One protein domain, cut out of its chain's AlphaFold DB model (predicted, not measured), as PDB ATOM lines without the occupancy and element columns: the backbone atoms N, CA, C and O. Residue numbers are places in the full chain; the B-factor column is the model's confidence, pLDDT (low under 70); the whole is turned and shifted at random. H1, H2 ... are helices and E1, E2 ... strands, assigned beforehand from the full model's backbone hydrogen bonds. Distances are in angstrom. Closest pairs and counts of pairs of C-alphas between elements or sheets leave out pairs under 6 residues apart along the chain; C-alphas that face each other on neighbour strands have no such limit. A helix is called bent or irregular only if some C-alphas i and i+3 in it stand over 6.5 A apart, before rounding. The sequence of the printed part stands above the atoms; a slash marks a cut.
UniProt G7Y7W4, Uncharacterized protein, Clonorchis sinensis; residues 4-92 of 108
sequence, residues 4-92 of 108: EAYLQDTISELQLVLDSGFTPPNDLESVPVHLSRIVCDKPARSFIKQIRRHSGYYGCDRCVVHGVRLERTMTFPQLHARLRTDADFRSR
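This is residues 4 to 92 of the 108 residues of an uncharacterized protein of Clonorchis sinensis (UniProt G7Y7W4). A long rod with little regular structure, made largely of loops: a small hairpin, E1 and E2, makes one end, H2 and H3 sit towards the middle without touching, and H1 lies towards the other end, where the loop 21 to 41 turns back at Leu 28. The 89 printed residues hold 35 in named elements, in the order H1, H2, E1, E2, H3, mostly helix. The whole is only just extended, close to loose, with a radius of gyration of the C-alphas of 18.4 A and spans of 61 by 26 by 22 A.

E1, residues 68 to 70, and E2, residues 73 to 75, are an antiparallel hairpin at 138 degrees; N 68 and O 75 are within hydrogen-bond range at 2.8 A. H2, residues 42 to 48, and H3, residues 86 to 90, are apart, with every O i to N i+4 pair within range. H1, residues 4 to 20, has 11 of 13 and is only just apart from H2, closest 8.3 A.

H1, 22.9 A long, begins at C-alpha 4 (7.327, 27.911, 6.367); it is irregular, C-alphas 6 and 9 being 7.7 A apart, with a kink of 35 degrees near residue 11. H3 ends at C-alpha 90 (-6.064, 21.863, 14.113).

The C-alphas farthest apart, of Leu 28 and Glu 71, are 61.7 A apart. The links H1 to H2 and H2 to E1 are long. The printed part has no cut, and no printed residue is under 70 in pLDDT.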
ATOM      1  N   GLU A   4       8.003  28.081   7.646       92.38
ATOM      2  CA  GLU A   4       7.327  27.911   6.367       92.38
ATOM      3  C   GLU A   4       8.375  27.798   5.270       92.38
ATOM      4  O   GLU A   4       8.458  26.780   4.592       92.38
ATOM      5  N   ALA A   5       9.267  28.789   5.197       94.50
ATOM      6  CA  ALA A   5      10.378  28.783   4.255       94.50
ATOM      7  C   ALA A   5      11.296  27.561   4.437       94.50
ATOM      8  O   ALA A   5      11.805  27.029   3.458       94.50
ATOM      9  N   TYR A   6      11.502  27.097   5.676       94.88
ATOM     10  CA  TYR A   6      12.332  25.920   5.950       94.88
ATOM     11  C   TYR A   6      11.710  24.602   5.457       94.88
ATOM     12  O   TYR A   6      12.446  23.700   5.069       94.88
ATOM     13  N   LEU A   7      10.379  24.465   5.501       95.19
ATOM     14  CA  LEU A   7       9.678  23.223   5.148       95.19
ATOM     15  C   LEU A   7       9.068  23.236   3.743       95.19
ATOM     16  O   LEU A   7       8.530  22.211   3.326       95.19
ATOM     17  N   GLN A   8       9.126  24.362   3.032       94.94
ATOM     18  CA  GLN A   8       8.438  24.562   1.759       94.94
ATOM     19  C   GLN A   8       8.750  23.466   0.732       94.94
ATOM     20  O   GLN A   8       7.821  22.887   0.164       94.94
ATOM     21  N   ASP A   9      10.030  23.152   0.525       96.12
ATOM     22  CA  ASP A   9      10.450  22.138  -0.452       96.12
ATOM     23  C   ASP A   9       9.933  20.753  -0.046       96.12
ATOM     24  O   ASP A   9       9.269  20.076  -0.829       96.12
ATOM     25  N   THR A  10      10.108  20.380   1.227       94.75
ATOM     26  CA  THR A  10       9.627  19.101   1.773       94.75
ATOM     27  C   THR A  10       8.113  18.947   1.653       94.75
ATOM     28  O   THR A  10       7.629  17.870   1.319       94.75
ATOM     29  N   ILE A  11       7.345  20.000   1.937       95.19
ATOM     30  CA  ILE A  11       5.881  19.975   1.829       95.19
ATOM     31  C   ILE A  11       5.459  19.847   0.369       95.19
ATOM     32  O   ILE A  11       4.543  19.087   0.081       95.19
ATOM     33  N   SER A  12       6.132  20.553  -0.541       95.62
ATOM     34  CA  SER A  12       5.821  20.517  -1.972       95.62
ATOM     35  C   SER A  12       6.084  19.130  -2.568       95.62
ATOM     36  O   SER A  12       5.222  18.580  -3.252       95.62
ATOM     37  N   GLU A  13       7.238  18.534  -2.261       95.12
ATOM     38  CA  GLU A  13       7.583  17.171  -2.681       95.12
ATOM     39  C   GLU A  13       6.626  16.135  -2.086       95.12
ATOM     40  O   GLU A  13       6.152  15.239  -2.787       95.12
ATOM     41  N   LEU A  14       6.304  16.266  -0.798       95.56
ATOM     42  CA  LEU A  14       5.405  15.337  -0.128       95.56
ATOM     43  C   LEU A  14       3.977  15.444  -0.671       95.56
ATOM     44  O   LEU A  14       3.359  14.414  -0.909       95.56
ATOM     45  N   GLN A  15       3.471  16.655  -0.917       95.81
ATOM     46  CA  GLN A  15       2.162  16.873  -1.537       95.81
ATOM     47  C   GLN A  15       2.089  16.203  -2.912       95.81
ATOM     48  O   GLN A  15       1.135  15.476  -3.172       95.81
ATOM     49  N   LEU A  16       3.120  16.370  -3.749       94.81
ATOM     50  CA  LEU A  16       3.184  15.724  -5.061       94.81
ATOM     51  C   LEU A  16       3.022  14.206  -4.935       94.81
ATOM     52  O   LEU A  16       2.155  13.629  -5.579       94.81
ATOM     53  N   VAL A  17       3.809  13.570  -4.063       95.12
ATOM     54  CA  VAL A  17       3.774  12.112  -3.871       95.12
ATOM     55  C   VAL A  17       2.446  11.637  -3.269       95.12
ATOM     56  O   VAL A  17       1.966  10.563  -3.626       95.12
ATOM     57  N   LEU A  18       1.840  12.413  -2.368       96.25
ATOM     58  CA  LEU A  18       0.537  12.085  -1.780       96.25
ATOM     59  C   LEU A  18      -0.603  12.181  -2.806       96.25
ATOM     60  O   LEU A  18      -1.530  11.376  -2.743       96.25
ATOM     61  N   ASP A  19      -0.517  13.113  -3.758       94.69
ATOM     62  CA  ASP A  19      -1.537  13.311  -4.793       94.69
ATOM     63  C   ASP A  19      -1.385  12.344  -5.972       94.69
ATOM     64  O   ASP A  19      -2.371  11.786  -6.454       94.69
ATOM     65  N   SER A  20      -0.156  12.140  -6.461       93.50
ATOM     66  CA  SER A  20       0.108  11.315  -7.649       93.50
ATOM     67  C   SER A  20       0.383   9.847  -7.333       93.50
ATOM     68  O   SER A  20       0.415   9.021  -8.247       93.50
ATOM     69  N   GLY A  21       0.631   9.520  -6.064       94.31
ATOM     70  CA  GLY A  21       1.255   8.264  -5.666       94.31
ATOM     71  C   GLY A  21       2.729   8.191  -6.081       94.31
ATOM     72  O   GLY A  21       3.325   9.167  -6.550       94.31
ATOM     73  N   PHE A  22       3.324   7.018  -5.888       94.00
ATOM     74  CA  PHE A  22       4.717   6.726  -6.209       94.00
ATOM     75  C   PHE A  22       4.799   5.618  -7.258       94.00
ATOM     76  O   PHE A  22       4.260   4.533  -7.049       94.00
ATOM     77  N   THR A  23       5.515   5.870  -8.354       94.25
ATOM     78  CA  THR A  23       5.816   4.864  -9.382       94.25
ATOM     79  C   THR A  23       7.226   4.309  -9.157       94.25
ATOM     80  O   THR A  23       8.201   5.049  -9.332       94.25
ATOM     81  N   PRO A  24       7.373   3.031  -8.765       91.56
ATOM     82  CA  PRO A  24       8.682   2.408  -8.631       91.56
ATOM     83  C   PRO A  24       9.438   2.345  -9.967       91.56
ATOM     84  O   PRO A  24       8.827   2.236 -11.033       91.56
ATOM     85  N   PRO A  25      10.782   2.354  -9.943       90.50
ATOM     86  CA  PRO A  25      11.563   2.095 -11.142       90.50
ATOM     87  C   PRO A  25      11.199   0.724 -11.730       90.50
ATOM     88  O   PRO A  25      11.290  -0.284 -11.031       90.50
ATOM     89  N   ASN A  26      10.870   0.700 -13.023       91.56
ATOM     90  CA  ASN A  26      10.428  -0.467 -13.807       91.56
ATOM     91  C   ASN A  26       8.950  -0.865 -13.676       91.56
ATOM     92  O   ASN A  26       8.547  -1.821 -14.338       91.56
ATOM     93  N   ASP A  27       8.145  -0.111 -12.929       90.50
ATOM     94  CA  ASP A  27       6.692  -0.275 -12.917       90.50
ATOM     95  C   ASP A  27       6.014   0.797 -13.786       90.50
ATOM     96  O   ASP A  27       6.502   1.919 -13.926       90.50
ATOM     97  N   LEU A  28       4.881   0.440 -14.401       87.81
ATOM     98  CA  LEU A  28       4.064   1.358 -15.212       87.81
ATOM     99  C   LEU A  28       2.915   1.989 -14.416       87.81
ATOM    100  O   LEU A  28       2.322   2.968 -14.865       87.81
ATOM    101  N   GLU A  29       2.596   1.432 -13.248       93.38
ATOM    102  CA  GLU A  29       1.481   1.866 -12.410       93.38
ATOM    103  C   GLU A  29       1.979   2.591 -11.156       93.38
ATOM    104  O   GLU A  29       3.009   2.248 -10.574       93.38
ATOM    105  N   SER A  30       1.237   3.622 -10.747       93.81
ATOM    106  CA  SER A  30       1.495   4.357  -9.508       93.81
ATOM    107  C   SER A  30       0.848   3.653  -8.316       93.81
ATOM    108  O   SER A  30      -0.308   3.229  -8.383       93.81
ATOM    109  N   VAL A  31       1.581   3.570  -7.206       94.88
ATOM    110  CA  VAL A  31       1.089   3.052  -5.928       94.88
ATOM    111  C   VAL A  31       0.633   4.220  -5.043       94.88
ATOM    112  O   VAL A  31       1.409   5.158  -4.838       94.88
ATOM    113  N   PRO A  32      -0.584   4.182  -4.467       95.62
ATOM    114  CA  PRO A  32      -1.049   5.214  -3.543       95.62
ATOM    115  C   PRO A  32      -0.133   5.364  -2.323       95.62
ATOM    116  O   PRO A  32       0.266   4.374  -1.704       95.62
ATOM    117  N   VAL A  33       0.159   6.609  -1.946       95.62
ATOM    118  CA  VAL A  33       0.983   6.933  -0.776       95.62
ATOM    119  C   VAL A  33       0.145   7.680   0.252       95.62
ATOM    120  O   VAL A  33      -0.628   8.572  -0.080       95.62
ATOM    121  N   HIS A  34       0.329   7.335   1.528       94.25
ATOM    122  CA  HIS A  34      -0.311   8.018   2.648       94.25
ATOM    123  C   HIS A  34       0.719   8.390   3.714       94.25
ATOM    124  O   HIS A  34       1.543   7.566   4.124       94.25
ATOM    125  N   LEU A  35       0.653   9.628   4.209       92.88
ATOM    126  CA  LEU A  35       1.517  10.097   5.285       92.88
ATOM    127  C   LEU A  35       1.036   9.529   6.623       92.88
ATOM    128  O   LEU A  35       0.037   9.968   7.181       92.88
ATOM    129  N   SER A  36       1.775   8.566   7.176       92.44
ATOM    130  CA  SER A  36       1.406   7.986   8.471       92.44
ATOM    131  C   SER A  36       1.846   8.853   9.653       92.44
ATOM    132  O   SER A  36       1.048   9.159  10.540       92.44
ATOM    133  N   ARG A  37       3.142   9.192   9.732       91.25
ATOM    134  CA  ARG A  37       3.735   9.865  10.900       91.25
ATOM    135  C   ARG A  37       4.942  10.702  10.508       91.25
ATOM    136  O   ARG A  37       5.763  10.273   9.706       91.25
ATOM    137  N   ILE A  38       5.106  11.829  11.194       91.38
ATOM    138  CA  ILE A  38       6.336  12.627  11.183       91.38
ATOM    139  C   ILE A  38       7.073  12.367  12.500       91.38
ATOM    140  O   ILE A  38       6.536  12.607  13.586       91.38
ATOM    141  N   VAL A  39       8.300  11.852  12.416       94.06
ATOM    142  CA  VAL A  39       9.115  11.510  13.588       94.06
ATOM    143  C   VAL A  39      10.206  12.554  13.771       94.06
ATOM    144  O   VAL A  39      11.047  12.762  12.906       94.06
ATOM    145  N   CYS A  40      10.197  13.207  14.931       92.75
ATOM    146  CA  CYS A  40      11.192  14.204  15.310       92.75
ATOM    147  C   CYS A  40      11.510  14.094  16.802       92.75
ATOM    148  O   CYS A  40      10.666  13.645  17.595       92.75
ATOM    149  N   ASP A  41      12.688  14.571  17.200       94.62
ATOM    150  CA  ASP A  41      13.016  14.804  18.603       94.62
ATOM    151  C   ASP A  41      12.143  15.929  19.212       94.62
ATOM    152  O   ASP A  41      11.320  16.553  18.537       94.62
ATOM    153  N   LYS A  42      12.257  16.176  20.525       89.75
ATOM    154  CA  LYS A  42      11.401  17.171  21.203       89.75
ATOM    155  C   LYS A  42      11.590  18.598  20.643       89.75
ATOM    156  O   LYS A  42      10.568  19.242  20.383       89.75
ATOM    157  N   PRO A  43      12.821  19.129  20.477       92.50
ATOM    158  CA  PRO A  43      13.034  20.446  19.882       92.50
ATOM    159  C   PRO A  43      12.473  20.579  18.464       92.50
ATOM    160  O   PRO A  43      11.673  21.491  18.236       92.50
ATOM    161  N   ALA A  44      12.818  19.674  17.545       93.75
ATOM    162  CA  ALA A  44      12.370  19.746  16.157       93.75
ATOM    163  C   ALA A  44      10.853  19.576  16.050       93.75
ATOM    164  O   ALA A  44      10.206  20.338  15.338       93.75
ATOM    165  N   ARG A  45      10.247  18.687  16.849       93.81
ATOM    166  CA  ARG A  45       8.784  18.549  16.904       93.81
ATOM    167  C   ARG A  45       8.097  19.850  17.296       93.81
ATOM    168  O   ARG A  45       7.126  20.233  16.659       93.81
ATOM    169  N   SER A  46       8.585  20.531  18.336       94.50
ATOM    170  CA  SER A  46       7.987  21.802  18.771       94.50
ATOM    171  C   SER A  46       8.156  22.924  17.746       94.50
ATOM    172  O   SER A  46       7.256  23.746  17.595       94.50
ATOM    173  N   PHE A  47       9.284  22.925  17.028       94.69
ATOM    174  CA  PHE A  47       9.538  23.846  15.928       94.69
ATOM    175  C   PHE A  47       8.583  23.572  14.767       94.69
ATOM    176  O   PHE A  47       7.824  24.447  14.393       94.69
ATOM    177  N   ILE A  48       8.521  22.348  14.259       95.00
ATOM    178  CA  ILE A  48       7.661  22.005  13.125       95.00
ATOM    179  C   ILE A  48       6.175  22.211  13.467       95.00
ATOM    180  O   ILE A  48       5.469  22.885  12.728       95.00
ATOM    181  N   LYS A  49       5.704  21.714  14.624       93.69
ATOM    182  CA  LYS A  49       4.306  21.874  15.077       93.69
ATOM    183  C   LYS A  49       3.933  23.314  15.441       93.69
ATOM    184  O   LYS A  49       2.765  23.565  15.719       93.69
ATOM    185  N   GLN A  50       4.902  24.231  15.505       95.38
ATOM    186  CA  GLN A  50       4.698  25.608  15.956       95.38
ATOM    187  C   GLN A  50       3.960  25.681  17.303       95.38
ATOM    188  O   GLN A  50       2.961  26.386  17.476       95.38
ATOM    189  N   ILE A  51       4.493  24.954  18.288       95.75
ATOM    190  CA  ILE A  51       3.989  24.920  19.666       95.75
ATOM    191  C   ILE A  51       5.055  25.340  20.672       95.75
ATOM    192  O   ILE A  51       6.259  25.312  20.409       95.75
ATOM    193  N   ARG A  52       4.616  25.692  21.882       95.50
ATOM    194  CA  ARG A  52       5.514  25.932  23.011       95.50
ATOM    195  C   ARG A  52       6.405  24.715  23.241       95.50
ATOM    196  O   ARG A  52       5.941  23.580  23.319       95.50
ATOM    197  N   ARG A  53       7.703  24.980  23.394       93.62
ATOM    198  CA  ARG A  53       8.706  23.966  23.732       93.62
ATOM    199  C   ARG A  53       8.371  23.306  25.069       93.62
ATOM    200  O   ARG A  53       7.692  23.894  25.905       93.62
ATOM    201  N   HIS A  54       8.944  22.129  25.311       86.75
ATOM    202  CA  HIS A  54       8.769  21.366  26.555       86.75
ATOM    203  C   HIS A  54       9.173  22.129  27.837       86.75
ATOM    204  O   HIS A  54       8.768  21.743  28.928       86.75
ATOM    205  N   SER A  55       9.947  23.212  27.707       91.06
ATOM    206  CA  SER A  55      10.324  24.137  28.783       91.06
ATOM    207  C   SER A  55       9.357  25.317  28.976       91.06
ATOM    208  O   SER A  55       9.646  26.222  29.755       91.06
ATOM    209  N   GLY A  56       8.223  25.351  28.274       93.00
ATOM    210  CA  GLY A  56       7.180  26.360  28.454       93.00
ATOM    211  C   GLY A  56       6.077  25.905  29.409       93.00
ATOM    212  O   GLY A  56       5.779  24.716  29.514       93.00
ATOM    213  N   TYR A  57       5.396  26.866  30.039       95.75
ATOM    214  CA  TYR A  57       4.244  26.605  30.911       95.75
ATOM    215  C   TYR A  57       3.113  25.844  30.207       95.75
ATOM    216  O   TYR A  57       2.497  24.972  30.794       95.75
ATOM    217  N   TYR A  58       2.880  26.084  28.919       95.25
ATOM    218  CA  TYR A  58       1.927  25.307  28.113       95.25
ATOM    219  C   TYR A  58       2.647  24.349  27.159       95.25
ATOM    220  O   TYR A  58       2.180  24.105  26.054       95.25
ATOM    221  N   GLY A  59       3.818  23.847  27.562       94.56
ATOM    222  CA  GLY A  59       4.748  23.098  26.714       94.56
ATOM    223  C   GLY A  59       4.513  21.592  26.622       94.56
ATOM    224  O   GLY A  59       5.180  20.921  25.836       94.56
ATOM    225  N   CYS A  60       3.601  21.029  27.421       93.25
ATOM    226  CA  CYS A  60       3.231  19.627  27.268       93.25
ATOM    227  C   CYS A  60       2.575  19.450  25.897       93.25
ATOM    228  O   CYS A  60       1.639  20.174  25.590       93.25
ATOM    229  N   ASP A  61       3.058  18.505  25.092       90.94
ATOM    230  CA  ASP A  61       2.541  18.203  23.746       90.94
ATOM    231  C   ASP A  61       1.289  17.306  23.809       90.94
ATOM    232  O   ASP A  61       0.410  17.365  22.959       90.94
ATOM    233  N   ARG A  62       1.162  16.508  24.878       91.69
ATOM    234  CA  ARG A  62       0.136  15.458  25.001       91.69
ATOM    235  C   ARG A  62      -1.100  15.869  25.788       91.69
ATOM    236  O   ARG A  62      -2.190  15.434  25.451       91.69
ATOM    237  N   CYS A  63      -0.945  16.692  26.821       94.50
ATOM    238  CA  CYS A  63      -2.028  17.003  27.758       94.50
ATOM    239  C   CYS A  63      -2.254  18.507  27.871       94.50
ATOM    240  O   CYS A  63      -1.295  19.283  27.939       94.50
ATOM    241  N   VAL A  64      -3.515  18.921  27.945       95.00
ATOM    242  CA  VAL A  64      -3.907  20.302  28.233       95.00
ATOM    243  C   VAL A  64      -3.656  20.568  29.715       95.00
ATOM    244  O   VAL A  64      -4.513  20.342  30.561       95.00
ATOM    245  N   VAL A  65      -2.438  21.006  30.025       95.31
ATOM    246  CA  VAL A  65      -1.966  21.257  31.389       95.31
ATOM    247  C   VAL A  65      -1.127  22.527  31.435       95.31
ATOM    248  O   VAL A  65      -0.399  22.844  30.489       95.31
ATOM    249  N   HIS A  66      -1.231  23.244  32.551       95.19
ATOM    250  CA  HIS A  66      -0.299  24.300  32.911       95.19
ATOM    251  C   HIS A  66       0.855  23.703  33.723       95.19
ATOM    252  O   HIS A  66       0.650  23.074  34.759       95.19
ATOM    253  N   GLY A  67       2.069  23.876  33.227       95.38
ATOM    254  CA  GLY A  67       3.290  23.486  33.904       95.38
ATOM    255  C   GLY A  67       3.600  24.406  35.077       95.38
ATOM    256  O   GLY A  67       3.132  25.537  35.151       95.38
ATOM    257  N   VAL A  68       4.429  23.924  35.988       95.75
ATOM    258  CA  VAL A  68       4.954  24.687  37.117       95.75
ATOM    259  C   VAL A  68       6.467  24.603  37.062       95.75
ATOM    260  O   VAL A  68       7.035  23.544  36.773       95.75
ATOM    261  N   ARG A  69       7.131  25.729  37.312       95.38
ATOM    262  CA  ARG A  69       8.582  25.749  37.421       95.38
ATOM    263  C   ARG A  69       8.967  25.421  38.856       95.38
ATOM    264  O   ARG A  69       8.698  26.210  39.754       95.38
ATOM    265  N   LEU A  70       9.566  24.252  39.049       94.06
ATOM    266  CA  LEU A  70      10.175  23.863  40.315       94.06
ATOM    267  C   LEU A  70      11.679  24.046  40.147       94.06
ATOM    268  O   LEU A  70      12.296  23.429  39.278       94.06
ATOM    269  N   GLU A  71      12.241  24.975  40.916       91.94
ATOM    270  CA  GLU A  71      13.626  25.431  40.774       91.94
ATOM    271  C   GLU A  71      13.946  25.884  39.332       91.94
ATOM    272  O   GLU A  71      13.455  26.912  38.861       91.94
ATOM    273  N   ARG A  72      14.770  25.117  38.604       91.81
ATOM    274  CA  ARG A  72      15.186  25.394  37.218       91.81
ATOM    275  C   ARG A  72      14.488  24.497  36.192       91.81
ATOM    276  O   ARG A  72      14.710  24.664  34.990       91.81
ATOM    277  N   THR A  73      13.600  23.611  36.639       92.75
ATOM    278  CA  THR A  73      12.988  22.566  35.816       92.75
ATOM    279  C   THR A  73      11.501  22.827  35.619       92.75
ATOM    280  O   THR A  73      10.762  23.124  36.556       92.75
ATOM    281  N   MET A  74      11.040  22.711  34.371       94.62
ATOM    282  CA  MET A  74       9.607  22.706  34.092       94.62
ATOM    283  C   MET A  74       9.010  21.342  34.397       94.62
ATOM    284  O   MET A  74       9.486  20.323  33.898       94.62
ATOM    285  N   THR A  75       7.940  21.346  35.181       94.06
ATOM    286  CA  THR A  75       7.217  20.149  35.613       94.06
ATOM    287  C   THR A  75       5.737  20.271  35.268       94.06
ATOM    288  O   THR A  75       5.212  21.374  35.131       94.06
ATOM    289  N   PHE A  76       5.055  19.139  35.112       94.19
ATOM    290  CA  PHE A  76       3.618  19.078  34.835       94.19
ATOM    291  C   PHE A  76       2.956  18.198  35.905       94.19
ATOM    292  O   PHE A  76       2.753  17.011  35.667       94.19
ATOM    293  N   PRO A  77       2.684  18.745  37.104       92.88
ATOM    294  CA  PRO A  77       2.263  17.945  38.257       92.88
ATOM    295  C   PRO A  77       0.824  17.417  38.153       92.88
ATOM    296  O   PRO A  77       0.454  16.491  38.868       92.88
ATOM    297  N   GLN A  78      -0.004  17.979  37.269       93.69
ATOM    298  CA  GLN A  78      -1.378  17.519  37.069       93.69
ATOM    299  C   GLN A  78      -1.401  16.193  36.294       93.69
ATOM    300  O   GLN A  78      -1.269  16.174  35.070       93.69
ATOM    301  N   LEU A  79      -1.614  15.088  37.012       92.38
ATOM    302  CA  LEU A  79      -1.615  13.734  36.443       92.38
ATOM    303  C   LEU A  79      -2.903  13.393  35.675       92.38
ATOM    304  O   LEU A  79      -2.870  12.611  34.730       92.38
ATOM    305  N   HIS A  80      -4.026  14.017  36.037       94.50
ATOM    306  CA  HIS A  80      -5.343  13.784  35.428       94.50
ATOM    307  C   HIS A  80      -5.751  14.925  34.486       94.50
ATOM    308  O   HIS A  80      -6.857  15.458  34.554       94.50
ATOM    309  N   ALA A  81      -4.820  15.364  33.640       94.50
ATOM    310  CA  ALA A  81      -5.093  16.377  32.628       94.50
ATOM    311  C   ALA A  81      -5.742  15.756  31.382       94.50
ATOM    312  O   ALA A  81      -5.388  14.653  30.961       94.50
ATOM    313  N   ARG A  82      -6.653  16.500  30.746       95.25
ATOM    314  CA  ARG A  82      -7.266  16.106  29.471       95.25
ATOM    315  C   ARG A  82      -6.189  15.929  28.394       95.25
ATOM    316  O   ARG A  82      -5.324  16.795  28.243       95.25
ATOM    317  N   LEU A  83      -6.259  14.847  27.617       95.75
ATOM    318  CA  LEU A  83      -5.387  14.652  26.455       95.75
ATOM    319  C   LEU A  83      -5.760  15.624  25.328       95.75
ATOM    320  O   LEU A  83      -6.934  15.941  25.131       95.75
ATOM    321  N   ARG A  84      -4.751  16.100  24.595       93.94
ATOM    322  CA  ARG A  84      -4.958  16.809  23.332       93.94
ATOM    323  C   ARG A  84      -5.330  15.812  22.251       93.94
ATOM    324  O   ARG A  84      -4.718  14.754  22.140       93.94
ATOM    325  N   THR A  85      -6.298  16.206  21.449       92.44
ATOM    326  CA  THR A  85      -6.698  15.522  20.226       92.44
ATOM    327  C   THR A  85      -6.151  16.265  19.010       92.44
ATOM    328  O   THR A  85      -5.788  17.442  19.099       92.44
ATOM    329  N   ASP A  86      -6.136  15.607  17.853       88.94
ATOM    330  CA  ASP A  86      -5.783  16.274  16.594       88.94
ATOM    331  C   ASP A  86      -6.776  17.395  16.257       88.94
ATOM    332  O   ASP A  86      -6.379  18.443  15.747       88.94
ATOM    333  N   ALA A  87      -8.049  17.233  16.635       90.38
ATOM    334  CA  ALA A  87      -9.064  18.274  16.504       90.38
ATOM    335  C   ALA A  87      -8.748  19.510  17.370       90.38
ATOM    336  O   ALA A  87      -8.843  20.637  16.880       90.38
ATOM    337  N   ASP A  88      -8.311  19.327  18.626       90.88
ATOM    338  CA  ASP A  88      -7.864  20.440  19.483       90.88
ATOM    339  C   ASP A  88      -6.696  21.205  18.847       90.88
ATOM    340  O   ASP A  88      -6.618  22.428  18.977       90.88
ATOM    341  N   PHE A  89      -5.780  20.468  18.205       91.06
ATOM    342  CA  PHE A  89      -4.570  21.004  17.595       91.06
ATOM    343  C   PHE A  89      -4.873  21.785  16.308       91.06
ATOM    344  O   PHE A  89      -4.444  22.932  16.202       91.06
ATOM    345  N   ARG A  90      -5.654  21.213  15.378       89.00
ATOM    346  CA  ARG A  90      -6.064  21.863  14.113       89.00
ATOM    347  C   ARG A  90      -6.926  23.107  14.357       89.00
ATOM    348  O   ARG A  90      -6.710  24.173  13.790       89.00
ATOM    349  N   SER A  91      -7.855  23.025  15.313       91.25
ATOM    350  CA  SER A  91      -8.654  24.191  15.728       91.25
ATOM    351  C   SER A  91      -7.853  25.251  16.492       91.25
ATOM    352  O   SER A  91      -8.377  26.331  16.761       91.25
ATOM    353  N   ARG A  92      -6.596  24.959  16.869       92.56
ATOM    354  CA  ARG A  92      -5.730  25.823  17.689       92.56
ATOM    355  C   ARG A  92      -6.424  26.329  18.958       92.56
ATOM    356  O   ARG A  92      -6.171  27.436  19.429       92.56
TER     357      ARG A  92